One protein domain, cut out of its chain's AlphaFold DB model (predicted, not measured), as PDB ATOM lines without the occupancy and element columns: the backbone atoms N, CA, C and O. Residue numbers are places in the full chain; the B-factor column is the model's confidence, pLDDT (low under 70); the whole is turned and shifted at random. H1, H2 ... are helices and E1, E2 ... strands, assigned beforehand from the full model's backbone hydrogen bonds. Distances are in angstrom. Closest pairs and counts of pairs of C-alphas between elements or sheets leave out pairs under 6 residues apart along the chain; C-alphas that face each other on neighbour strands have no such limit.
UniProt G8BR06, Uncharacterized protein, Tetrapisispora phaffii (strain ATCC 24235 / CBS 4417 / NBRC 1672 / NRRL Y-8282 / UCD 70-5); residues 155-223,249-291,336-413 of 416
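What this domain is: This is residues 155 to 223, 249 to 291 and 336 to 413 of the 416 residues of an uncharacterized protein of Tetrapisispora phaffii (strain ATCC 24235 / CBS 4417 / NBRC 1672 / NRRL Y-8282 / UCD 70-5) (UniProt G8BR06). A long, twisted sheet of five strands, E3 E4 E1 E8 E5, curls round the long helix H1, and a small sheet of three strands, E2 E7 E6, lies by the other end of that helix. On the face of the large sheet away from H1 are two short helices, H2 and H5, while H3 only grazes the sheet and H4 is not on it. The printed part has 190 residues, with five named helices and eight named strands in the order E1 E2 H1 H2 H3 H4 E3 E4 H5 E5 E6 E7 E8; its class is mixed, helices and strands. The large sheet is antiparallel throughout and the small one mixed. The whole is loose, with a radius of gyration of the C-alphas of 21.5 A, and elongated, spanning 70 by 40 by 24 A.

How they stand to each other: In the large sheet, E8 (residues 392 to 412) is the antiparallel neighbour of E5 (346 to 362), with N 352 and O 402 2.8 A apart, within hydrogen-bond range. E5 bends by 74 degrees at residue 355, and E8 by 81 degrees at residue 397. E1 (155 to 164) is antiparallel to E8, with N 159 and O 403 at 2.9 A, and E4 (280 to 288) is antiparallel to E1, with N 281 and O 158 at 2.8 A. E3 (271 to 274) forms a hairpin with E4, with N 273 and O 282 at 2.9 A; E3 and E5 are the edge strands. The sheet curls round residues 188 to 202 of H1 (182 to 202); the closest C-alphas of H1 and E5 are those of Ile 193 and Val 360, 6.1 A apart. H1 is also on the small sheet, with its residues 182 to 189. There E2 (167 to 171) is parallel to E7 (376 to 381), with N 169 and O 378 at 3.0 A, and E7 forms a hairpin with E6 (365 to 370), with N 367 and O 379 at 2.8 A. E1 runs on into E2 at 65 degrees. H2 (209 to 213) is on the large sheet, on the opposite face to H1, at a height of 8.5 A over the sheet. H5 (336 to 341) is on the same face as H2, over none of the strands, at a height of 4.5 A, only just above the sheet's level. H3 (216 to 223) only grazes the sheet with residues 216 to 220. H4 (249 to 260) is close to H2 but not clearly touching, the C-alphas of Leu 211 and Glu 251 being 6.2 A apart. In H1, H2, H3 and H4 every O i to N i+4 pair is within hydrogen-bond range; in H5 0 of 2 are, beside 3 of 3 O i to N i+3 pairs.

Where its parts are: E1 begins with C-alpha 155 at (95.659, 118.479, 106.255) and is 28.7 A long from first to last C-alpha. E8 is 52.0 A long and ends with C-alpha 412 at (87.664, 110.993, 93.081). E5 is 42.1 A long, H1 29.8 A and E4 27.3 A. H1 begins with C-alpha 182 at (123.637, 135.649, 127.584). E6 is 17.0 A long, H4 16.3 A and E7 16.2 A; E2, E3, H2, H3 and H5 are shorter.

The domain as a whole: The C-alphas farthest apart are those of His 175 and Asn 291, at 71.1 A. Residues 224 to 248 are not printed, with 20.7 A between C-alphas 223 and 249, and residues 292 to 335 are not printed, with 12.3 A between C-alphas 291 and 336. Of the links that are printed whole, none is long. The mean pLDDT of the printed part is 85.2; residues 175 to 178, 213 to 223, 343, 372 and 383 to 390 are under 70.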
ATOM      1  N   ARG A 155      94.352 117.971 105.828       94.06
ATOM      2  CA  ARG A 155      95.659 118.479 106.255       94.06
ATOM      3  C   ARG A 155      95.521 119.557 107.309       94.06
ATOM      4  O   ARG A 155      94.596 120.366 107.243       94.06
ATOM      5  N   GLU A 156      96.481 119.610 108.218       94.69
ATOM      6  CA  GLU A 156      96.672 120.714 109.151       94.69
ATOM      7  C   GLU A 156      98.098 121.250 109.053       94.69
ATOM      8  O   GLU A 156      99.047 120.508 109.291       94.69
ATOM      9  N   ASP A 157      98.215 122.555 108.820       94.25
ATOM     10  CA  ASP A 157      99.437 123.310 109.079       94.25
ATOM     11  C   ASP A 157      99.240 124.099 110.376       94.25
ATOM     12  O   ASP A 157      98.343 124.947 110.490       94.25
ATOM     13  N   LEU A 158     100.045 123.781 111.385       96.19
ATOM     14  CA  LEU A 158      99.976 124.382 112.708       96.19
ATOM     15  C   LEU A 158     101.244 125.188 112.975       96.19
ATOM     16  O   LEU A 158     102.309 124.610 113.154       96.19
ATOM     17  N   ASP A 159     101.108 126.508 113.103       97.00
ATOM     18  CA  ASP A 159     102.166 127.383 113.615       97.00
ATOM     19  C   ASP A 159     101.978 127.584 115.121       97.00
ATOM     20  O   ASP A 159     100.864 127.855 115.584       97.00
ATOM     21  N   TYR A 160     103.049 127.512 115.908       96.75
ATOM     22  CA  TYR A 160     102.976 127.807 117.339       96.75
ATOM     23  C   TYR A 160     104.045 128.792 117.805       96.75
ATOM     24  O   TYR A 160     105.169 128.833 117.316       96.75
ATOM     25  N   TYR A 161     103.684 129.592 118.804       96.75
ATOM     26  CA  TYR A 161     104.534 130.618 119.388       96.75
ATOM     27  C   TYR A 161     104.621 130.388 120.891       96.75
ATOM     28  O   TYR A 161     103.606 130.343 121.587       96.75
ATOM     29  N   CYS A 162     105.848 130.239 121.383       96.12
ATOM     30  CA  CYS A 162     106.131 129.956 122.784       96.12
ATOM     31  C   CYS A 162     106.381 131.259 123.542       96.12
ATOM     32  O   CYS A 162     107.335 131.971 123.230       96.12
ATOM     33  N   VAL A 163     105.559 131.552 124.554       95.56
ATOM     34  CA  VAL A 163     105.737 132.713 125.436       95.56
ATOM     35  C   VAL A 163     105.978 132.231 126.871       95.56
ATOM     36  O   VAL A 163     105.015 131.911 127.580       95.56
ATOM     37  N   PRO A 164     107.244 132.154 127.321       94.44
ATOM     38  CA  PRO A 164     107.584 131.832 128.706       94.44
ATOM     39  C   PRO A 164     106.924 132.803 129.683       94.44
ATOM     40  O   PRO A 164     106.927 134.012 129.465       94.44
ATOM     41  N   GLN A 165     106.362 132.270 130.766       93.56
ATOM     42  CA  GLN A 165     105.771 133.060 131.853       93.56
ATOM     43  C   GLN A 165     106.771 133.285 133.002       93.56
ATOM     44  O   GLN A 165     106.387 133.560 134.137       93.56
ATOM     45  N   VAL A 166     108.066 133.145 132.707       91.62
ATOM     46  CA  VAL A 166     109.187 133.319 133.637       91.62
ATOM     47  C   VAL A 166     110.237 134.238 133.027       91.62
ATOM     48  O   VAL A 166     110.357 134.338 131.805       91.62
ATOM     49  N   LYS A 167     111.023 134.893 133.882       90.75
ATOM     50  CA  LYS A 167     112.221 135.627 133.458       90.75
ATOM     51  C   LYS A 167     113.434 134.703 133.510       90.75
ATOM     52  O   LYS A 167     113.593 133.963 134.477       90.75
ATOM     53  N   PHE A 168     114.298 134.782 132.504       91.06
ATOM     54  CA  PHE A 168     115.560 134.045 132.486       91.06
ATOM     55  C   PHE A 168     116.721 134.954 132.876       91.06
ATOM     56  O   PHE A 168     116.795 136.104 132.443       91.06
ATOM     57  N   GLN A 169     117.616 134.424 133.702       90.31
ATOM     58  CA  GLN A 169     118.907 135.020 134.028       90.31
ATOM     59  C   GLN A 169     119.991 133.974 133.787       90.31
ATOM     60  O   GLN A 169     119.767 132.792 134.043       90.31
ATOM     61  N   PHE A 170     121.160 134.406 133.332       87.75
ATOM     62  CA  PHE A 170     122.278 133.517 133.045       87.75
ATOM     63  C   PHE A 170     123.474 133.926 133.895       87.75
ATOM     64  O   PHE A 170     123.759 135.110 134.059       87.75
ATOM     65  N   GLU A 171     124.135 132.937 134.481       84.38
ATOM     66  CA  GLU A 171     125.381 133.104 135.215       84.38
ATOM     67  C   GLU A 171     126.464 132.311 134.481       84.38
ATOM     68  O   GLU A 171     126.425 131.078 134.421       84.38
ATOM     69  N   ILE A 172     127.389 133.050 133.868       77.06
ATOM     70  CA  ILE A 172     128.486 132.521 133.054       77.06
ATOM     71  C   ILE A 172     129.794 132.752 133.807       77.06
ATOM     72  O   ILE A 172     130.016 133.831 134.360       77.06
ATOM     73  N   ASP A 173     130.682 131.757 133.799       74.56
ATOM     74  CA  ASP A 173     132.050 131.933 134.288       74.56
ATOM     75  C   ASP A 173     132.752 133.058 133.488       74.56
ATOM     76  O   ASP A 173     132.761 133.013 132.251       74.56
ATOM     77  N   PRO A 174     133.381 134.045 134.155       72.12
ATOM     78  CA  PRO A 174     134.169 135.102 133.515       72.12
ATOM     79  C   PRO A 174     135.220 134.626 132.495       72.12
ATOM     80  O   PRO A 174     135.624 135.394 131.620       72.12
ATOM     81  N   HIS A 175     135.701 133.384 132.595       69.69
ATOM     82  CA  HIS A 175     136.633 132.806 131.625       69.69
ATOM     83  C   HIS A 175     135.951 132.321 130.330       69.69
ATOM     84  O   HIS A 175     136.571 132.365 129.268       69.69
ATOM     85  N   LEU A 176     134.682 131.905 130.397       67.88
ATOM     86  CA  LEU A 176     133.858 131.454 129.260       67.88
ATOM     87  C   LEU A 176     133.066 132.598 128.609       67.88
ATOM     88  O   LEU A 176     132.714 132.520 127.430       67.88
ATOM     89  N   SER A 177     132.842 133.695 129.336       63.34
ATOM     90  CA  SER A 177     132.073 134.857 128.869       63.34
ATOM     91  C   SER A 177     132.697 135.596 127.675       63.34
ATOM     92  O   SER A 177     132.055 136.457 127.080       63.34
ATOM     93  N   GLN A 178     133.952 135.297 127.311       67.88
ATOM     94  CA  GLN A 178     134.577 135.819 126.086       67.88
ATOM     95  C   GLN A 178     134.091 135.105 124.812       67.88
ATOM     96  O   GLN A 178     134.294 135.632 123.721       67.88
ATOM     97  N   GLN A 179     133.478 133.922 124.937       72.25
ATOM     98  CA  GLN A 179     133.033 133.093 123.809       72.25
ATOM     99  C   GLN A 179     131.513 132.917 123.745       72.25
ATOM    100  O   GLN A 179     130.984 132.723 122.655       72.25
ATOM    101  N   ILE A 180     130.818 132.981 124.885       79.06
ATOM    102  CA  ILE A 180     129.374 132.744 124.984       79.06
ATOM    103  C   ILE A 180     128.716 133.954 125.638       79.06
ATOM    104  O   ILE A 180     129.131 134.378 126.719       79.06
ATOM    105  N   THR A 181     127.684 134.497 124.996       83.88
ATOM    106  CA  THR A 181     126.887 135.601 125.541       83.88
ATOM    107  C   THR A 181     125.583 135.102 126.166       83.88
ATOM    108  O   THR A 181     125.068 134.041 125.807       83.88
ATOM    109  N   ASP A 182     124.983 135.906 127.049       83.81
ATOM    110  CA  ASP A 182     123.637 135.649 127.584       83.81
ATOM    111  C   ASP A 182     122.594 135.466 126.466       83.81
ATOM    112  O   ASP A 182     121.644 134.694 126.606       83.81
ATOM    113  N   GLY A 183     122.774 136.163 125.338       86.25
ATOM    114  CA  GLY A 183     121.905 136.050 124.168       86.25
ATOM    115  C   GLY A 183     121.986 134.677 123.498       86.25
ATOM    116  O   GLY A 183     120.952 134.139 123.101       86.25
ATOM    117  N   ASP A 184     123.180 134.089 123.424       86.44
ATOM    118  CA  ASP A 184     123.392 132.761 122.837       86.44
ATOM    119  C   ASP A 184     122.763 131.669 123.709       86.44
ATOM    120  O   ASP A 184     122.064 130.787 123.204       86.44
ATOM    121  N   LEU A 185     122.932 131.770 125.033       85.81
ATOM    122  CA  LEU A 185     122.300 130.858 125.992       85.81
ATOM    123  C   LEU A 185     120.776 130.971 125.962       85.81
ATOM    124  O   LEU A 185     120.082 129.953 125.961       85.81
ATOM    125  N   LEU A 186     120.244 132.195 125.882       90.06
ATOM    126  CA  LEU A 186     118.811 132.414 125.727       90.06
ATOM    127  C   LEU A 186     118.294 131.822 124.416       90.06
ATOM    128  O   LEU A 186     117.228 131.208 124.407       90.06
ATOM    129  N   HIS A 187     119.027 131.984 123.314       90.12
ATOM    130  CA  HIS A 187     118.647 131.410 122.029       90.12
ATOM    131  C   HIS A 187     118.600 129.878 122.089       90.12
ATOM    132  O   HIS A 187     117.622 129.281 121.636       90.12
ATOM    133  N   HIS A 188     119.611 129.248 122.691       88.69
ATOM    134  CA  HIS A 188     119.649 127.798 122.872       88.69
ATOM    135  C   HIS A 188     118.497 127.309 123.761       88.69
ATOM    136  O   HIS A 188     117.734 126.441 123.348       88.69
ATOM    137  N   LEU A 189     118.271 127.947 124.913       90.75
ATOM    138  CA  LEU A 189     117.144 127.630 125.792       90.75
ATOM    139  C   LEU A 189     115.793 127.773 125.080       90.75
ATOM    140  O   LEU A 189     114.918 126.920 125.206       90.75
ATOM    141  N   MET A 190     115.608 128.850 124.315       93.00
ATOM    142  CA  MET A 190     114.388 129.056 123.540       93.00
ATOM    143  C   MET A 190     114.227 128.015 122.428       93.00
ATOM    144  O   MET A 190     113.092 127.683 122.092       93.00
ATOM    145  N   SER A 191     115.321 127.497 121.863       92.44
ATOM    146  CA  SER A 191     115.287 126.364 120.932       92.44
ATOM    147  C   SER A 191     114.755 125.108 121.624       92.44
ATOM    148  O   SER A 191     113.791 124.518 121.140       92.44
ATOM    149  N   GLU A 192     115.280 124.771 122.804       92.12
ATOM    150  CA  GLU A 192     114.820 123.616 123.586       92.12
ATOM    151  C   GLU A 192     113.352 123.754 124.020       92.12
ATOM    152  O   GLU A 192     112.569 122.812 123.909       92.12
ATOM    153  N   ILE A 193     112.922 124.959 124.412       94.81
ATOM    154  CA  ILE A 193     111.509 125.258 124.699       94.81
ATOM    155  C   ILE A 193     110.628 124.998 123.471       94.81
ATOM    156  O   ILE A 193     109.551 124.413 123.595       94.81
ATOM    157  N   LYS A 194     111.060 125.439 122.283       95.31
ATOM    158  CA  LYS A 194     110.304 125.244 121.038       95.31
ATOM    159  C   LYS A 194     110.209 123.771 120.664       95.31
ATOM    160  O   LYS A 194     109.143 123.356 120.215       95.31
ATOM    161  N   ILE A 195     111.278 122.997 120.857       93.69
ATOM    162  CA  ILE A 195     111.292 121.545 120.632       93.69
ATOM    163  C   ILE A 195     110.348 120.854 121.622       93.69
ATOM    164  O   ILE A 195     109.470 120.102 121.209       93.69
ATOM    165  N   ALA A 196     110.436 121.174 122.915       94.88
ATOM    166  CA  ALA A 196     109.543 120.616 123.931       94.88
ATOM    167  C   ALA A 196     108.064 120.941 123.648       94.88
ATOM    168  O   ALA A 196     107.199 120.071 123.771       94.88
ATOM    169  N   ALA A 197     107.763 122.174 123.225       96.12
ATOM    170  CA  ALA A 197     106.414 122.583 122.836       96.12
ATOM    171  C   ALA A 197     105.932 121.877 121.566       96.12
ATOM    172  O   ALA A 197     104.779 121.455 121.507       96.12
ATOM    173  N   GLY A 198     106.809 121.706 120.576       95.81
ATOM    174  CA  GLY A 198     106.502 120.961 119.361       95.81
ATOM    175  C   GLY A 198     106.194 119.496 119.658       95.81
ATOM    176  O   GLY A 198     105.158 118.998 119.220       95.81
ATOM    177  N   ASN A 199     106.996 118.841 120.501       94.62
ATOM    178  CA  ASN A 199     106.757 117.470 120.960       94.62
ATOM    179  C   ASN A 199     105.423 117.342 121.711       94.62
ATOM    180  O   ASN A 199     104.641 116.431 121.441       94.62
ATOM    181  N   TYR A 200     105.126 118.285 122.610       95.31
ATOM    182  CA  TYR A 200     103.852 118.335 123.331       95.31
ATOM    183  C   TYR A 200     102.643 118.505 122.397       95.31
ATOM    184  O   TYR A 200     101.608 117.876 122.590       95.31
ATOM    185  N   LEU A 201     102.744 119.359 121.379       95.44
ATOM    186  CA  LEU A 201     101.658 119.572 120.419       95.44
ATOM    187  C   LEU A 201     101.546 118.440 119.388       95.44
ATOM    188  O   LEU A 201     100.458 118.204 118.858       95.44
ATOM    189  N   SER A 202     102.648 117.746 119.104       94.88
ATOM    190  CA  SER A 202     102.683 116.585 118.209       94.88
ATOM    191  C   SER A 202     102.099 115.341 118.878       94.88
ATOM    192  O   SER A 202     101.479 114.530 118.201       94.88
ATOM    193  N   SER A 203     102.197 115.219 120.206       94.62
ATOM    194  CA  SER A 203     101.570 114.114 120.945       94.62
ATOM    195  C   SER A 203     100.040 114.208 121.012       94.62
ATOM    196  O   SER A 203      99.375 113.214 121.296       94.62
ATOM    197  N   LYS A 204      99.457 115.379 120.717       93.50
ATOM    198  CA  LYS A 204      98.005 115.552 120.573       93.50
ATOM    199  C   LYS A 204      97.559 115.071 119.198       93.50
ATOM    200  O   LYS A 204      97.484 115.853 118.249       93.50
ATOM    201  N   THR A 205      97.286 113.775 119.098       94.50
ATOM    202  CA  THR A 205      96.997 113.122 117.817       94.50
ATOM    203  C   THR A 205      95.535 113.200 117.398       94.50
ATOM    204  O   THR A 205      95.262 113.007 116.222       94.50
ATOM    205  N   LEU A 206      94.587 113.521 118.282       94.88
ATOM    206  CA  LEU A 206      93.169 113.603 117.919       94.88
ATOM    207  C   LEU A 206      92.896 114.755 116.937       94.88
ATOM    208  O   LEU A 206      93.271 115.905 117.180       94.88
ATOM    209  N   ILE A 207      92.178 114.456 115.851       93.81
ATOM    210  CA  ILE A 207      91.843 115.434 114.805       93.81
ATOM    211  C   ILE A 207      90.993 116.570 115.391       93.81
ATOM    212  O   ILE A 207      91.301 117.751 115.224       93.81
ATOM    213  N   PHE A 208      89.943 116.236 116.143       91.94
ATOM    214  CA  PHE A 208      88.945 117.220 116.572       91.94
ATOM    215  C   PHE A 208      89.327 118.052 117.805       91.94
ATOM    216  O   PHE A 208      88.670 119.059 118.088       91.94
ATOM    217  N   ASP A 209      90.425 117.733 118.491       87.75
ATOM    218  CA  ASP A 209      90.909 118.534 119.624       87.75
ATOM    219  C   ASP A 209      91.273 119.966 119.207       87.75
ATOM    220  O   ASP A 209      91.020 120.935 119.936       87.75
ATOM    221  N   GLY A 210      91.787 120.132 117.984       81.12
ATOM    222  CA  GLY A 210      92.080 121.444 117.413       81.12
ATOM    223  C   GLY A 210      90.842 122.340 117.289       81.12
ATOM    224  O   GLY A 210      90.931 123.547 117.542       81.12
ATOM    225  N   LEU A 211      89.672 121.768 116.979       83.38
ATOM    226  CA  LEU A 211      88.414 122.514 116.839       83.38
ATOM    227  C   LEU A 211      87.868 122.980 118.188       83.38
ATOM    228  O   LEU A 211      87.406 124.119 118.297       83.38
ATOM    229  N   LYS A 212      87.988 122.146 119.229       76.81
ATOM    230  CA  LYS A 212      87.584 122.494 120.604       76.81
ATOM    231  C   LYS A 212      88.330 123.729 121.119       76.81
ATOM    232  O   LYS A 212      87.764 124.565 121.823       76.81
ATOM    233  N   SER A 213      89.589 123.900 120.712       67.19
ATOM    234  CA  SER A 213      90.419 125.042 121.122       67.19
ATOM    235  C   SER A 213      90.041 126.387 120.472       67.19
ATOM    236  O   SER A 213      90.339 127.436 121.043       67.19
ATOM    237  N   SER A 214      89.331 126.381 119.332       64.19
ATOM    238  CA  SER A 214      88.955 127.592 118.569       64.19
ATOM    239  C   SER A 214      88.088 128.574 119.375       64.19
ATOM    240  O   SER A 214      88.202 129.794 119.235       64.19
ATOM    241  N   ASN A 215      87.240 128.060 120.273       56.06
ATOM    242  CA  ASN A 215      86.292 128.879 121.035       56.06
ATOM    243  C   ASN A 215      86.782 129.268 122.440       56.06
ATOM    244  O   ASN A 215      86.226 130.198 123.028       56.06
ATOM    245  N   LYS A 216      87.866 128.661 122.954       56.12
ATOM    246  CA  LYS A 216      88.444 129.041 124.261       56.12
ATOM    247  C   LYS A 216      88.903 130.504 124.279       56.12
ATOM    248  O   LYS A 216      88.700 131.202 125.269       56.12
ATOM    249  N   THR A 217      89.415 131.018 123.159       49.62
ATOM    250  CA  THR A 217      89.839 132.424 123.036       49.62
ATOM    251  C   THR A 217      88.667 133.408 123.176       49.62
ATOM    252  O   THR A 217      88.841 134.487 123.742       49.62
ATOM    253  N   LYS A 218      87.458 133.043 122.719       51.59
ATOM    254  CA  LYS A 218      86.265 133.904 122.837       51.59
ATOM    255  C   LYS A 218      85.787 134.020 124.283       51.59
ATOM    256  O   LYS A 218      85.433 135.115 124.706       51.59
ATOM    257  N   ASN A 219      85.828 132.930 125.050       48.78
ATOM    258  CA  ASN A 219      85.438 132.961 126.462       48.78
ATOM    259  C   ASN A 219      86.418 133.780 127.312       48.78
ATOM    260  O   ASN A 219      85.974 134.541 128.165       48.78
ATOM    261  N   ILE A 220      87.722 133.716 127.017       52.84
ATOM    262  CA  ILE A 220      88.735 134.547 127.691       52.84
ATOM    263  C   ILE A 220      88.537 136.038 127.362       52.84
ATOM    264  O   ILE A 220      88.585 136.883 128.250       52.84
ATOM    265  N   LEU A 221      88.269 136.397 126.102       47.91
ATOM    266  CA  LEU A 221      87.979 137.792 125.731       47.91
ATOM    267  C   LEU A 221      86.676 138.307 126.362       47.91
ATOM    268  O   LEU A 221      86.616 139.452 126.805       47.91
ATOM    269  N   ASN A 222      85.651 137.459 126.462       49.12
ATOM    270  CA  ASN A 222      84.402 137.811 127.134       49.12
ATOM    271  C   ASN A 222      84.577 137.960 128.653       49.12
ATOM    272  O   ASN A 222      83.955 138.847 129.230       49.12
ATOM    273  N   SER A 223      85.449 137.174 129.299       48.84
ATOM    274  CA  SER A 223      85.741 137.350 130.729       48.84
ATOM    275  C   SER A 223      86.500 138.647 131.017       48.84
ATOM    276  O   SER A 223      86.261 139.265 132.049       48.84
ATOM    277  N   ALA A 249      78.736 126.571 116.356       82.75
ATOM    278  CA  ALA A 249      77.881 125.992 115.311       82.75
ATOM    279  C   ALA A 249      78.647 125.638 114.018       82.75
ATOM    280  O   ALA A 249      78.390 124.606 113.407       82.75
ATOM    281  N   ALA A 250      79.623 126.465 113.624       81.50
ATOM    282  CA  ALA A 250      80.449 126.212 112.444       81.50
ATOM    283  C   ALA A 250      81.483 125.093 112.661       81.50
ATOM    284  O   ALA A 250      81.752 124.327 111.741       81.50
ATOM    285  N   GLU A 251      82.089 124.998 113.852       85.44
ATOM    286  CA  GLU A 251      82.989 123.890 114.194       85.44
ATOM    287  C   GLU A 251      82.234 122.564 114.301       85.44
ATOM    288  O   GLU A 251      82.722 121.562 113.793       85.44
ATOM    289  N   GLN A 252      81.049 122.578 114.914       88.44
ATOM    290  CA  GLN A 252      80.195 121.405 115.049       88.44
ATOM    291  C   GLN A 252      79.783 120.883 113.675       88.44
ATOM    292  O   GLN A 252      80.004 119.721 113.382       88.44
ATOM    293  N   HIS A 253      79.298 121.757 112.789       84.56
ATOM    294  CA  HIS A 253      78.913 121.350 111.439       84.56
ATOM    295  C   HIS A 253      80.098 120.803 110.621       84.56
ATOM    296  O   HIS A 253      79.925 119.859 109.857       84.56
ATOM    297  N   LEU A 254      81.304 121.363 110.782       85.56
ATOM    298  CA  LEU A 254      82.509 120.810 110.152       85.56
ATOM    299  C   LEU A 254      82.841 119.418 110.705       85.56
ATOM    300  O   LEU A 254      83.170 118.530 109.926       85.56
ATOM    301  N   MET A 255      82.745 119.229 112.023       89.06
ATOM    302  CA  MET A 255      82.941 117.924 112.653       89.06
ATOM    303  C   MET A 255      81.903 116.917 112.152       89.06
ATOM    304  O   MET A 255      82.289 115.852 111.696       89.06
ATOM    305  N   ASP A 256      80.618 117.276 112.144       88.94
ATOM    306  CA  ASP A 256      79.531 116.417 111.663       88.94
ATOM    307  C   ASP A 256      79.742 116.017 110.195       88.94
ATOM    308  O   ASP A 256      79.578 114.851 109.846       88.94
ATOM    309  N   MET A 257      80.172 116.961 109.347       86.50
ATOM    310  CA  MET A 257      80.468 116.702 107.935       86.50
ATOM    311  C   MET A 257      81.681 115.780 107.744       86.50
ATOM    312  O   MET A 257      81.653 114.915 106.871       86.50
ATOM    313  N   LEU A 258      82.733 115.925 108.553       89.12
ATOM    314  CA  LEU A 258      83.876 115.006 108.532       89.12
ATOM    315  C   LEU A 258      83.498 113.629 109.092       89.12
ATOM    316  O   LEU A 258      83.964 112.612 108.581       89.12
ATOM    317  N   CYS A 259      82.607 113.580 110.082       90.31
ATOM    318  CA  CYS A 259      82.126 112.330 110.650       90.31
ATOM    319  C   CYS A 259      81.246 111.544 109.675       90.31
ATOM    320  O   CYS A 259      81.478 110.357 109.459       90.31
ATOM    321  N   SER A 260      80.302 112.209 108.999       84.81
ATOM    322  CA  SER A 260      79.502 111.586 107.932       84.81
ATOM    323  C   SER A 260      80.360 111.113 106.754       84.81
ATOM    324  O   SER A 260      79.944 110.275 105.966       84.81
ATOM    325  N   SER A 261      81.559 111.678 106.633       82.31
ATOM    326  CA  SER A 261      82.519 111.400 105.575       82.31
ATOM    327  C   SER A 261      83.453 110.217 105.856       82.31
ATOM    328  O   SER A 261      84.202 109.831 104.965       82.31
ATOM    329  N   GLY A 262      83.432 109.650 107.067       85.75
ATOM    330  CA  GLY A 262      84.248 108.487 107.444       85.75
ATOM    331  C   GLY A 262      85.258 108.727 108.570       85.75
ATOM    332  O   GLY A 262      85.912 107.779 108.994       85.75
ATOM    333  N   PHE A 263      85.396 109.952 109.091       91.62
ATOM    334  CA  PHE A 263      86.166 110.175 110.320       91.62
ATOM    335  C   PHE A 263      85.340 109.810 111.566       91.62
ATOM    336  O   PHE A 263      84.150 110.073 111.656       91.62
ATOM    337  N   GLY A 264      85.973 109.213 112.567       91.88
ATOM    338  CA  GLY A 264      85.400 109.008 113.899       91.88
ATOM    339  C   GLY A 264      85.713 110.177 114.834       91.88
ATOM    340  O   GLY A 264      86.698 110.886 114.643       91.88
ATOM    341  N   ILE A 265      84.914 110.360 115.891       90.25
ATOM    342  CA  ILE A 265      85.141 111.401 116.918       90.25
ATOM    343  C   ILE A 265      86.510 111.278 117.614       90.25
ATOM    344  O   ILE A 265      87.065 112.257 118.108       90.25
ATOM    345  N   ASP A 266      87.045 110.065 117.636       93.19
ATOM    346  CA  ASP A 266      88.326 109.645 118.186       93.19
ATOM    347  C   ASP A 266      89.399 109.435 117.103       93.19
ATOM    348  O   ASP A 266      90.492 108.949 117.400       93.19
ATOM    349  N   SER A 267      89.118 109.816 115.848       94.25
ATOM    350  CA  SER A 267      90.096 109.730 114.767       94.25
ATOM    351  C   SER A 267      91.343 110.540 115.078       94.25
ATOM    352  O   SER A 267      91.294 111.690 115.530       94.25
ATOM    353  N   GLN A 268      92.474 109.910 114.791       95.19
ATOM    354  CA  GLN A 268      93.795 110.473 114.984       95.19
ATOM    355  C   GLN A 268      94.405 110.888 113.653       95.19
ATOM    356  O   GLN A 268      94.073 110.340 112.602       95.19
ATOM    357  N   TRP A 269      95.326 111.843 113.717       95.44
ATOM    358  CA  TRP A 269      96.159 112.210 112.592       95.44
ATOM    359  C   TRP A 269      97.007 111.010 112.155       95.44
ATOM    360  O   TRP A 269      97.842 110.550 112.929       95.44
ATOM    361  N   GLY A 270      96.819 110.526 110.923       91.88
ATOM    362  CA  GLY A 270      97.636 109.449 110.344       91.88
ATOM    363  C   GLY A 270      99.127 109.798 110.256       91.88
ATOM    364  O   GLY A 270      99.984 108.938 110.431       91.88
ATOM    365  N   ASN A 271      99.445 111.081 110.074       92.50
ATOM    366  CA  ASN A 271     100.782 111.635 110.268       92.50
ATOM    367  C   ASN A 271     100.687 112.985 110.980       92.50
ATOM    368  O   ASN A 271      99.813 113.790 110.657       92.50
ATOM    369  N   ARG A 272     101.600 113.249 111.918       93.38
ATOM    370  CA  ARG A 272     101.715 114.524 112.636       93.38
ATOM    371  C   ARG A 272     103.164 114.748 113.042       93.38
ATOM    372  O   ARG A 272     103.640 114.136 113.995       93.38
ATOM    373  N   THR A 273     103.847 115.633 112.327       90.69
ATOM    374  CA  THR A 273     105.300 115.794 112.449       90.69
ATOM    375  C   THR A 273     105.671 117.263 112.544       90.69
ATOM    376  O   THR A 273     105.175 118.099 111.787       90.69
ATOM    377  N   GLN A 274     106.559 117.577 113.484       91.38
ATOM    378  CA  GLN A 274     107.174 118.892 113.589       91.38
ATOM    379  C   GLN A 274     108.284 119.037 112.542       91.38
ATOM    380  O   GLN A 274     109.170 118.187 112.447       91.38
ATOM    381  N   GLU A 275     108.282 120.139 111.795       87.12
ATOM    382  CA  GLU A 275     109.393 120.464 110.901       87.12
ATOM    383  C   GLU A 275     110.660 120.816 111.694       87.12
ATOM    384  O   GLU A 275     110.631 121.611 112.642       87.12
ATOM    385  N   HIS A 276     111.800 120.252 111.289       83.62
ATOM    386  CA  HIS A 276     113.058 120.432 112.007       83.62
ATOM    387  C   HIS A 276     113.478 121.910 112.074       83.62
ATOM    388  O   HIS A 276     113.492 122.622 111.070       83.62
ATOM    389  N   GLY A 277     113.824 122.380 113.277       83.69
ATOM    390  CA  GLY A 277     114.257 123.762 113.518       83.69
ATOM    391  C   GLY A 277     113.153 124.820 113.382       83.69
ATOM    392  O   GLY A 277     113.429 126.013 113.529       83.69
ATOM    393  N   LYS A 278     111.903 124.413 113.133       91.44
ATOM    394  CA  LYS A 278     110.760 125.313 112.967       91.44
ATOM    395  C   LYS A 278     109.702 125.064 114.037       91.44
ATOM    396  O   LYS A 278     109.636 124.011 114.668       91.44
ATOM    397  N   THR A 279     108.852 126.065 114.236       96.25
ATOM    398  CA  THR A 279     107.679 125.983 115.114       96.25
ATOM    399  C   THR A 279     106.414 125.716 114.303       96.25
ATOM    400  O   THR A 279     105.414 126.421 114.445       96.25
ATOM    401  N   ILE A 280     106.515 124.732 113.408       95.56
ATOM    402  CA  ILE A 280     105.463 124.314 112.484       95.56
ATOM    403  C   ILE A 280     105.259 122.812 112.662       95.56
ATOM    404  O   ILE A 280     106.234 122.062 112.740       95.56
ATOM    405  N   ILE A 281     104.004 122.382 112.741       95.56
ATOM    406  CA  ILE A 281     103.608 120.974 112.722       95.56
ATOM    407  C   ILE A 281     102.713 120.767 111.507       95.56
ATOM    408  O   ILE A 281     101.680 121.427 111.389       95.56
ATOM    409  N   SER A 282     103.097 119.834 110.641       93.12
ATOM    410  CA  SER A 282     102.265 119.387 109.529       93.12
ATOM    411  C   SER A 282     101.580 118.082 109.908       93.12
ATOM    412  O   SER A 282     102.209 117.163 110.441       93.12
ATOM    413  N   SER A 283     100.274 118.008 109.668       94.94
ATOM    414  CA  SER A 283      99.482 116.806 109.911       94.94
ATOM    415  C   SER A 283      98.669 116.430 108.691       94.94
ATOM    416  O   SER A 283      98.188 117.297 107.963       94.94
ATOM    417  N   LEU A 284      98.492 115.130 108.492       95.00
ATOM    418  CA  LEU A 284      97.745 114.571 107.380       95.00
ATOM    419  C   LEU A 284      96.880 113.411 107.860       95.00
ATOM    420  O   LEU A 284      97.295 112.595 108.683       95.00
ATOM    421  N   SER A 285      95.667 113.326 107.337       95.69
ATOM    422  CA  SER A 285      94.821 112.141 107.431       95.69
ATOM    423  C   SER A 285      94.021 111.959 106.164       95.69
ATOM    424  O   SER A 285      93.563 112.930 105.563       95.69
ATOM    425  N   VAL A 286      93.851 110.703 105.784       95.00
ATOM    426  CA  VAL A 286      93.041 110.297 104.646       95.00
ATOM    427  C   VAL A 286      91.998 109.282 105.098       95.00
ATOM    428  O   VAL A 286      92.272 108.427 105.941       95.00
ATOM    429  N   CYS A 287      90.790 109.370 104.557       94.00
ATOM    430  CA  CYS A 287      89.759 108.363 104.781       94.00
ATOM    431  C   CYS A 287      88.965 108.094 103.501       94.00
ATOM    432  O   CYS A 287      88.911 108.926 102.591       94.00
ATOM    433  N   ARG A 288      88.369 106.904 103.421       93.88
ATOM    434  CA  ARG A 288      87.433 106.538 102.356       93.88
ATOM    435  C   ARG A 288      86.050 107.044 102.747       93.88
ATOM    436  O   ARG A 288      85.596 106.763 103.854       93.88
ATOM    437  N   LEU A 289      85.379 107.740 101.833       93.62
ATOM    438  CA  LEU A 289      83.960 108.040 102.003       93.62
ATOM    439  C   LEU A 289      83.185 106.720 101.976       93.62
ATOM    440  O   LEU A 289      83.323 105.948 101.025       93.62
ATOM    441  N   TYR A 290      82.379 106.467 103.005       92.44
ATOM    442  CA  TYR A 290      81.535 105.278 103.045       92.44
ATOM    443  C   TYR A 290      80.443 105.374 101.974       92.44
ATOM    444  O   TYR A 290      79.493 106.140 102.112       92.44
ATOM    445  N   ASN A 291      80.596 104.598 100.906       92.88
ATOM    446  CA  ASN A 291      79.655 104.501  99.795       92.88
ATOM    447  C   ASN A 291      79.633 103.070  99.231       92.88
ATOM    448  O   ASN A 291      80.306 102.167  99.735       92.88
ATOM    449  N   THR A 336      76.393 115.908  99.347       82.56
ATOM    450  CA  THR A 336      76.749 116.349  97.988       82.56
ATOM    451  C   THR A 336      77.574 117.639  97.972       82.56
ATOM    452  O   THR A 336      78.371 117.868  97.063       82.56
ATOM    453  N   LYS A 337      77.513 118.448  99.043       82.50
ATOM    454  CA  LYS A 337      78.379 119.629  99.217       82.50
ATOM    455  C   LYS A 337      79.863 119.276  99.287       82.50
ATOM    456  O   LYS A 337      80.680 120.167  99.084       82.50
ATOM    457  N   LEU A 338      80.221 118.020  99.558       81.88
ATOM    458  CA  LEU A 338      81.606 117.556  99.509       81.88
ATOM    459  C   LEU A 338      82.232 117.754  98.122       81.88
ATOM    460  O   LEU A 338      83.423 118.043  98.030       81.88
ATOM    461  N   LEU A 339      81.435 117.697  97.051       84.62
ATOM    462  CA  LEU A 339      81.903 117.947  95.684       84.62
ATOM    463  C   LEU A 339      82.346 119.394  95.461       84.62
ATOM    464  O   LEU A 339      83.172 119.644  94.588       84.62
ATOM    465  N   LEU A 340      81.902 120.345  96.293       82.88
ATOM    466  CA  LEU A 340      82.445 121.709  96.279       82.88
ATOM    467  C   LEU A 340      83.945 121.731  96.608       82.88
ATOM    468  O   LEU A 340      84.619 122.708  96.281       82.88
ATOM    469  N   PHE A 341      84.445 120.681  97.266       82.31
ATOM    470  CA  PHE A 341      85.845 120.512  97.648       82.31
ATOM    471  C   PHE A 341      86.635 119.642  96.665       82.31
ATOM    472  O   PHE A 341      87.835 119.434  96.850       82.31
ATOM    473  N   TRP A 342      85.985 119.145  95.608       80.88
ATOM    474  CA  TRP A 342      86.654 118.453  94.516       80.88
ATOM    475  C   TRP A 342      87.344 119.479  93.614       80.88
ATOM    476  O   TRP A 342      86.723 120.440  93.156       80.88
ATOM    477  N   ARG A 343      88.657 119.319  93.389       69.44
ATOM    478  CA  ARG A 343      89.523 120.248  92.620       69.44
ATOM    479  C   ARG A 343      89.657 121.663  93.210       69.44
ATOM    480  O   ARG A 343      90.373 122.496  92.658       69.44
ATOM    481  N   LYS A 344      88.958 121.977  94.306       82.00
ATOM    482  CA  LYS A 344      89.027 123.258  95.017       82.00
ATOM    483  C   LYS A 344      89.076 123.010  96.520       82.00
ATOM    484  O   LYS A 344      88.026 122.916  97.149       82.00
ATOM    485  N   PRO A 345      90.269 122.936  97.124       85.88
ATOM    486  CA  PRO A 345      90.372 122.612  98.536       85.88
ATOM    487  C   PRO A 345      89.707 123.689  99.405       85.88
ATOM    488  O   PRO A 345      89.924 124.892  99.218       85.88
ATOM    489  N   ALA A 346      88.929 123.264 100.399       88.69
ATOM    490  CA  ALA A 346      88.411 124.157 101.426       88.69
ATOM    491  C   ALA A 346      89.489 124.455 102.462       88.69
ATOM    492  O   ALA A 346      90.256 123.575 102.847       88.69
ATOM    493  N   ARG A 347      89.525 125.699 102.945       90.00
ATOM    494  CA  ARG A 347      90.489 126.132 103.960       90.00
ATOM    495  C   ARG A 347      89.798 126.798 105.137       90.00
ATOM    496  O   ARG A 347      88.944 127.664 104.949       90.00
ATOM    497  N   LYS A 348      90.212 126.446 106.352       89.44
ATOM    498  CA  LYS A 348      89.784 127.107 107.591       89.44
ATOM    499  C   LYS A 348      91.011 127.496 108.402       89.44
ATOM    500  O   LYS A 348      91.830 126.645 108.713       89.44
ATOM    501  N   CYS A 349      91.124 128.772 108.765       91.94
ATOM    502  CA  CYS A 349      92.213 129.292 109.594       91.94
ATOM    503  C   CYS A 349      91.652 129.856 110.899       91.94
ATOM    504  O   CYS A 349      90.676 130.608 110.872       91.94
ATOM    505  N   TRP A 350      92.273 129.537 112.032       90.44
ATOM    506  CA  TRP A 350      91.909 130.109 113.329       90.44
ATOM    507  C   TRP A 350      93.095 130.145 114.289       90.44
ATOM    508  O   TRP A 350      94.129 129.517 114.060       90.44
ATOM    509  N   TRP A 351      92.922 130.899 115.372       89.88
ATOM    510  CA  TRP A 351      93.887 131.014 116.455       89.88
ATOM    511  C   TRP A 351      93.330 130.398 117.736       89.88
ATOM    512  O   TRP A 351      92.168 130.604 118.090       89.88
ATOM    513  N   GLY A 352      94.184 129.677 118.448       86.81
ATOM    514  CA  GLY A 352      93.957 129.152 119.785       86.81
ATOM    515  C   GLY A 352      95.079 129.571 120.731       86.81
ATOM    516  O   GLY A 352      96.123 130.082 120.315       86.81
ATOM    517  N   GLY A 353      94.857 129.349 122.019       87.69
ATOM    518  CA  GLY A 353      95.869 129.547 123.045       87.69
ATOM    519  C   GLY A 353      95.748 128.498 124.136       87.69
ATOM    520  O   GLY A 353      94.645 128.056 124.457       87.69
ATOM    521  N   GLU A 354      96.884 128.106 124.697       89.31
ATOM    522  CA  GLU A 354      96.956 127.122 125.772       89.31
ATOM    523  C   GLU A 354      98.058 127.500 126.761       89.31
ATOM    524  O   GLU A 354      99.137 127.941 126.365       89.31
ATOM    525  N   SER A 355      97.781 127.341 128.053       92.19
ATOM    526  CA  SER A 355      98.778 127.478 129.111       92.19
ATOM    527  C   SER A 355      99.212 126.089 129.554       92.19
ATOM    528  O   SER A 355      98.374 125.277 129.936       92.19
ATOM    529  N   VAL A 356     100.512 125.815 129.488       94.12
ATOM    530  CA  VAL A 356     101.086 124.490 129.740       94.12
ATOM    531  C   VAL A 356     102.393 124.611 130.517       94.12
ATOM    532  O   VAL A 356     103.136 125.573 130.350       94.12
ATOM    533  N   ASN A 357     102.687 123.625 131.360       95.06
ATOM    534  CA  ASN A 357     103.980 123.480 132.020       95.06
ATOM    535  C   ASN A 357     104.792 122.422 131.268       95.06
ATOM    536  O   ASN A 357     104.396 121.257 131.257       95.06
ATOM    537  N   LEU A 358     105.893 122.813 130.622       94.69
ATOM    538  CA  LEU A 358     106.724 121.889 129.844       94.69
ATOM    539  C   LEU A 358     108.034 121.586 130.551       94.69
ATOM    540  O   LEU A 358     108.679 122.483 131.089       94.69
ATOM    541  N   ASN A 359     108.439 120.321 130.494       93.75
ATOM    542  CA  ASN A 359     109.757 119.897 130.937       93.75
ATOM    543  C   ASN A 359     110.760 120.139 129.808       93.75
ATOM    544  O   ASN A 359     110.597 119.598 128.715       93.75
ATOM    545  N   VAL A 360     111.777 120.945 130.086       92.31
ATOM    546  CA  VAL A 360     112.842 121.313 129.151       92.31
ATOM    547  C   VAL A 360     114.166 120.842 129.729       92.31
ATOM    548  O   VAL A 360     114.417 121.012 130.923       92.31
ATOM    549  N   GLU A 361     114.992 120.216 128.900       88.56
ATOM    550  CA  GLU A 361     116.331 119.790 129.291       88.56
ATOM    551  C   GLU A 361     117.295 120.967 129.136       88.56
ATOM    552  O   GLU A 361     117.337 121.629 128.104       88.56
ATOM    553  N   VAL A 362     118.038 121.262 130.200       85.25
ATOM    554  CA  VAL A 362     119.027 122.337 130.231       85.25
ATOM    555  C   VAL A 362     120.362 121.813 130.725       85.25
ATOM    556  O   VAL A 362     120.435 120.944 131.597       85.25
ATOM    557  N   TYR A 363     121.430 122.371 130.167       79.19
ATOM    558  CA  TYR A 363     122.790 122.090 130.596       79.19
ATOM    559  C   TYR A 363     123.164 122.976 131.791       79.19
ATOM    560  O   TYR A 363     123.035 124.200 131.734       79.19
ATOM    561  N   GLY A 364     123.638 122.356 132.874       78.50
ATOM    562  CA  GLY A 364     124.050 123.047 134.096       78.50
ATOM    563  C   GLY A 364     123.022 123.026 135.229       78.50
ATOM    564  O   GLY A 364     122.058 122.259 135.237       78.50
ATOM    565  N   ASN A 365     123.266 123.857 136.242       82.00
ATOM    566  CA  ASN A 365     122.385 123.988 137.400       82.00
ATOM    567  C   ASN A 365     121.390 125.129 137.194       82.00
ATOM    568  O   ASN A 365     121.648 126.065 136.443       82.00
ATOM    569  N   TYR A 366     120.263 125.084 137.900       85.19
ATOM    570  CA  TYR A 366     119.299 126.178 137.899       85.19
ATOM    571  C   TYR A 366     118.857 126.523 139.319       85.19
ATOM    572  O   TYR A 366     118.829 125.666 140.203       85.19
ATOM    573  N   ILE A 367     118.524 127.795 139.526       85.75
ATOM    574  CA  ILE A 367     117.976 128.324 140.772       85.75
ATOM    575  C   ILE A 367     116.677 129.046 140.428       85.75
ATOM    576  O   ILE A 367     116.668 129.989 139.635       85.75
ATOM    577  N   GLU A 368     115.579 128.611 141.035       86.00
ATOM    578  CA  GLU A 368     114.295 129.297 140.937       86.00
ATOM    579  C   GLU A 368     114.151 130.308 142.070       86.00
ATOM    580  O   GLU A 368     114.353 129.993 143.243       86.00
ATOM    581  N   THR A 369     113.780 131.536 141.719       85.62
ATOM    582  CA  THR A 369     113.475 132.595 142.683       85.62
ATOM    583  C   THR A 369     112.142 133.236 142.329       85.62
ATOM    584  O   THR A 369     111.853 133.508 141.164       85.62
ATOM    585  N   SER A 370     111.302 133.477 143.330       82.38
ATOM    586  CA  SER A 370     110.078 134.266 143.188       82.38
ATOM    587  C   SER A 370     110.353 135.688 143.664       82.38
ATOM    588  O   SER A 370     110.739 135.876 144.816       82.38
ATOM    589  N   SER A 371     110.173 136.684 142.797       74.69
ATOM    590  CA  SER A 371     110.189 138.091 143.220       74.69
ATOM    591  C   SER A 371     108.895 138.453 143.959       74.69
ATOM    592  O   SER A 371     107.869 137.825 143.700       74.69
ATOM    593  N   ASP A 372     108.913 139.509 144.780       68.56
ATOM    594  CA  ASP A 372     107.725 140.023 145.490       68.56
ATOM    595  C   ASP A 372     106.547 140.356 144.545       68.56
ATOM    596  O   ASP A 372     105.391 140.205 144.928       68.56
ATOM    597  N   ASP A 373     106.826 140.692 143.277       70.56
ATOM    598  CA  ASP A 373     105.822 140.921 142.218       70.56
ATOM    599  C   ASP A 373     105.165 139.626 141.674       70.56
ATOM    600  O   ASP A 373     104.422 139.659 140.695       70.56
ATOM    601  N   GLY A 374     105.481 138.453 142.236       73.25
ATOM    602  CA  GLY A 374     104.920 137.153 141.840       73.25
ATOM    603  C   GLY A 374     105.511 136.529 140.565       73.25
ATOM    604  O   GLY A 374     105.186 135.389 140.230       73.25
ATOM    605  N   VAL A 375     106.406 137.225 139.854       76.62
ATOM    606  CA  VAL A 375     107.068 136.691 138.651       76.62
ATOM    607  C   VAL A 375     108.193 135.727 139.037       76.62
ATOM    608  O   VAL A 375     109.157 136.096 139.711       76.62
ATOM    609  N   LYS A 376     108.104 134.479 138.568       85.56
ATOM    610  CA  LYS A 376     109.178 133.492 138.733       85.56
ATOM    611  C   LYS A 376     110.367 133.839 137.832       85.56
ATOM    612  O   LYS A 376     110.203 134.118 136.643       85.56
ATOM    613  N   THR A 377     111.565 133.802 138.400       87.81
ATOM    614  CA  THR A 377     112.834 133.982 137.694       87.81
ATOM    615  C   THR A 377     113.638 132.694 137.788       87.81
ATOM    616  O   THR A 377     113.910 132.210 138.888       87.81
ATOM    617  N   ILE A 378     114.019 132.148 136.636       87.75
ATOM    618  CA  ILE A 378     114.892 130.979 136.527       87.75
ATOM    619  C   ILE A 378     116.291 131.486 136.192       87.75
ATOM    620  O   ILE A 378     116.512 132.061 135.123       87.75
ATOM    621  N   ARG A 379     117.231 131.286 137.116       87.88
ATOM    622  CA  ARG A 379     118.649 131.555 136.882       87.88
ATOM    623  C   ARG A 379     119.355 130.267 136.487       87.88
ATOM    624  O   ARG A 379     119.353 129.322 137.269       87.88
ATOM    625  N   LEU A 380     119.956 130.245 135.305       85.94
ATOM    626  CA  LEU A 380     120.754 129.133 134.798       85.94
ATOM    627  C   LEU A 380     122.233 129.402 135.066       85.94
ATOM    628  O   LEU A 380     122.746 130.463 134.719       85.94
ATOM    629  N   VAL A 381     122.898 128.439 135.695       82.44
ATOM    630  CA  VAL A 381     124.309 128.490 136.076       82.44
ATOM    631  C   VAL A 381     125.056 127.454 135.246       82.44
ATOM    632  O   VAL A 381     124.885 126.244 135.448       82.44
ATOM    633  N   ALA A 382     125.875 127.930 134.306       73.25
ATOM    634  CA  ALA A 382     126.702 127.060 133.480       73.25
ATOM    635  C   ALA A 382     127.747 126.333 134.355       73.25
ATOM    636  O   ALA A 382     128.299 126.937 135.281       73.25
ATOM    637  N   PRO A 383     128.022 125.038 134.119       68.62
ATOM    638  CA  PRO A 383     128.981 124.295 134.927       68.62
ATOM    639  C   PRO A 383     130.416 124.801 134.703       68.62
ATOM    640  O   PRO A 383     130.811 125.161 133.598       68.62
ATOM    641  N   LEU A 384     131.206 124.812 135.782       63.50
ATOM    642  CA  LEU A 384     132.583 125.340 135.826       63.50
ATOM    643  C   LEU A 384     133.615 124.428 135.133       63.50
ATOM    644  O   LEU A 384     134.732 124.853 134.842       63.50
ATOM    645  N   LYS A 385     133.274 123.156 134.911       64.19
ATOM    646  CA  LYS A 385     134.065 122.165 134.172       64.19
ATOM    647  C   LYS A 385     133.102 121.231 133.453       64.19
ATOM    648  O   LYS A 385     132.074 120.885 134.026       64.19
ATOM    649  N   ASP A 386     133.471 120.804 132.250       60.69
ATOM    650  CA  ASP A 386     132.774 119.740 131.527       60.69
ATOM    651  C   ASP A 386     133.091 118.399 132.212       60.69
ATOM    652  O   ASP A 386     134.006 117.672 131.834       60.69
ATOM    653  N   ASP A 387     132.430 118.140 133.343       56.59
ATOM    654  CA  ASP A 387     132.613 116.926 134.147       56.59
ATOM    655  C   ASP A 387     131.719 115.763 133.685       56.59
ATOM    656  O   ASP A 387     131.660 114.730 134.352       56.59
ATOM    657  N   GLY A 388     131.047 115.921 132.538       56.31
ATOM    658  CA  GLY A 388     129.947 115.055 132.117       56.31
ATOM    659  C   GLY A 388     128.616 115.426 132.778       56.31
ATOM    660  O   GLY A 388     127.784 114.550 133.001       56.31
ATOM    661  N   SER A 389     128.435 116.707 133.114       57.44
ATOM    662  CA  SER A 389     127.279 117.238 133.838       57.44
ATOM    663  C   SER A 389     125.961 116.776 133.218       57.44
ATOM    664  O   SER A 389     125.704 117.008 132.037       57.44
ATOM    665  N   GLU A 390     125.114 116.136 134.027       67.00
ATOM    666  CA  GLU A 390     123.815 115.620 133.596       67.00
ATOM    667  C   GLU A 390     122.897 116.747 133.093       67.00
ATOM    668  O   GLU A 390     122.759 117.792 133.738       67.00
ATOM    669  N   LEU A 391     122.221 116.502 131.965       79.00
ATOM    670  CA  LEU A 391     121.086 117.309 131.519       79.00
ATOM    671  C   LEU A 391     120.032 117.336 132.629       79.00
ATOM    672  O   LEU A 391     119.553 116.290 133.077       79.00
ATOM    673  N   ARG A 392     119.654 118.533 133.079       83.75
ATOM    674  CA  ARG A 392     118.619 118.699 134.102       83.75
ATOM    675  C   ARG A 392     117.302 119.081 133.463       83.75
ATOM    676  O   ARG A 392     117.251 119.936 132.588       83.75
ATOM    677  N   LYS A 393     116.217 118.478 133.945       88.31
ATOM    678  CA  LYS A 393     114.859 118.850 133.544       88.31
ATOM    679  C   LYS A 393     114.365 120.002 134.407       88.31
ATOM    680  O   LYS A 393     114.340 119.889 135.632       88.31
ATOM    681  N   ILE A 394     113.966 121.088 133.754       90.56
ATOM    682  CA  ILE A 394     113.285 122.230 134.365       90.56
ATOM    683  C   ILE A 394     111.853 122.305 133.858       90.56
ATOM    684  O   ILE A 394     111.598 122.089 132.675       90.56
ATOM    685  N   THR A 395     110.913 122.622 134.742       92.44
ATOM    686  CA  THR A 395     109.511 122.804 134.364       92.44
ATOM    687  C   THR A 395     109.241 124.284 134.121       92.44
ATOM    688  O   THR A 395     109.250 125.090 135.048       92.44
ATOM    689  N   ILE A 396     108.981 124.651 132.868       93.06
ATOM    690  CA  ILE A 396     108.756 126.039 132.459       93.06
ATOM    691  C   ILE A 396     107.263 126.250 132.166       93.06
ATOM    692  O   ILE A 396     106.729 125.606 131.256       93.06
ATOM    693  N   PRO A 397     106.576 127.164 132.881       94.12
ATOM    694  CA  PRO A 397     105.227 127.575 132.521       94.12
ATOM    695  C   PRO A 397     105.264 128.417 131.241       94.12
ATOM    696  O   PRO A 397     105.972 129.425 131.141       94.12
ATOM    697  N   LEU A 398     104.478 128.009 130.253       94.44
ATOM    698  CA  LEU A 398     104.424 128.584 128.917       94.44
ATOM    699  C   LEU A 398     102.989 128.931 128.550       94.44
ATOM    700  O   LEU A 398     102.048 128.191 128.835       94.44
ATOM    701  N   LYS A 399     102.836 130.049 127.849       94.94
ATOM    702  CA  LYS A 399     101.637 130.353 127.080       94.94
ATOM    703  C   LYS A 399     101.945 130.102 125.610       94.94
ATOM    704  O   LYS A 399     102.795 130.775 125.026       94.94
ATOM    705  N   LEU A 400     101.279 129.113 125.034       95.25
ATOM    706  CA  LEU A 400     101.354 128.791 123.619       95.25
ATOM    707  C   LEU A 400     100.263 129.561 122.883       95.25
ATOM    708  O   LEU A 400      99.089 129.481 123.243       95.25
ATOM    709  N   HIS A 401     100.647 130.290 121.842       94.62
ATOM    710  CA  HIS A 401      99.717 130.811 120.844       94.62
ATOM    711  C   HIS A 401      99.809 129.930 119.610       94.62
ATOM    712  O   HIS A 401     100.905 129.691 119.118       94.62
ATOM    713  N   ILE A 402      98.676 129.432 119.133       94.88
ATOM    714  CA  ILE A 402      98.630 128.405 118.097       94.88
ATOM    715  C   ILE A 402      97.765 128.921 116.958       94.88
ATOM    716  O   ILE A 402      96.606 129.267 117.175       94.88
ATOM    717  N   ARG A 403      98.298 128.950 115.743       94.69
ATOM    718  CA  ARG A 403      97.535 129.174 114.519       94.69
ATOM    719  C   ARG A 403      97.363 127.836 113.825       94.69
ATOM    720  O   ARG A 403      98.344 127.153 113.578       94.69
ATOM    721  N   ARG A 404      96.127 127.475 113.501       94.31
ATOM    722  CA  ARG A 404      95.814 126.260 112.745       94.31
ATOM    723  C   ARG A 404      95.238 126.648 111.399       94.31
ATOM    724  O   ARG A 404      94.375 127.527 111.331       94.31
ATOM    725  N   VAL A 405      95.701 125.981 110.353       94.56
ATOM    726  CA  VAL A 405      95.140 126.057 109.009       94.56
ATOM    727  C   VAL A 405      94.772 124.648 108.587       94.56
ATOM    728  O   VAL A 405      95.640 123.819 108.349       94.56
ATOM    729  N   TRP A 406      93.476 124.369 108.503       93.69
ATOM    730  CA  TRP A 406      92.990 123.125 107.924       93.69
ATOM    731  C   TRP A 406      92.749 123.293 106.441       93.69
ATOM    732  O   TRP A 406      92.161 124.293 106.024       93.69
ATOM    733  N   THR A 407      93.157 122.285 105.680       92.62
ATOM    734  CA  THR A 407      92.846 122.137 104.263       92.62
ATOM    735  C   THR A 407      92.125 120.811 104.058       92.62
ATOM    736  O   THR A 407      92.660 119.769 104.423       92.62
ATOM    737  N   LEU A 408      90.926 120.858 103.487       91.50
ATOM    738  CA  LEU A 408      90.119 119.690 103.144       91.50
ATOM    739  C   LEU A 408      90.012 119.588 101.624       91.50
ATOM    740  O   LEU A 408      89.606 120.552 100.973       91.50
ATOM    741  N   GLU A 409      90.349 118.430 101.074       91.56
ATOM    742  CA  GLU A 409      90.234 118.134  99.648       91.56
ATOM    743  C   GLU A 409      89.545 116.788  99.439       91.56
ATOM    744  O   GLU A 409      89.707 115.858 100.230       91.56
ATOM    745  N   LEU A 410      88.765 116.698  98.365       91.31
ATOM    746  CA  LEU A 410      88.138 115.464  97.920       91.31
ATOM    747  C   LEU A 410      88.840 114.956  96.659       91.31
ATOM    748  O   LEU A 410      89.026 115.706  95.702       91.31
ATOM    749  N   SER A 411      89.193 113.673  96.652       90.56
ATOM    750  CA  SER A 411      89.843 112.972  95.546       90.56
ATOM    751  C   SER A 411      88.921 111.861  95.039       90.56
ATOM    752  O   SER A 411      88.570 110.942  95.778       90.56
ATOM    753  N   LEU A 412      88.487 111.980  93.783       90.31
ATOM    754  CA  LEU A 412      87.664 110.993  93.081       90.31
ATOM    755  C   LEU A 412      88.571 110.095  92.246       90.31
ATOM    756  O   LEU A 412      89.215 110.559  91.306       90.31
ATOM    757  N   ILE A 413      88.619 108.808  92.574       90.06
ATOM    758  CA  ILE A 413      89.496 107.872  91.872       90.06
ATOM    759  C   ILE A 413      88.914 107.537  90.496       90.06
ATOM    760  O   ILE A 413      87.724 107.254  90.345       90.06
TER     761      ILE A 413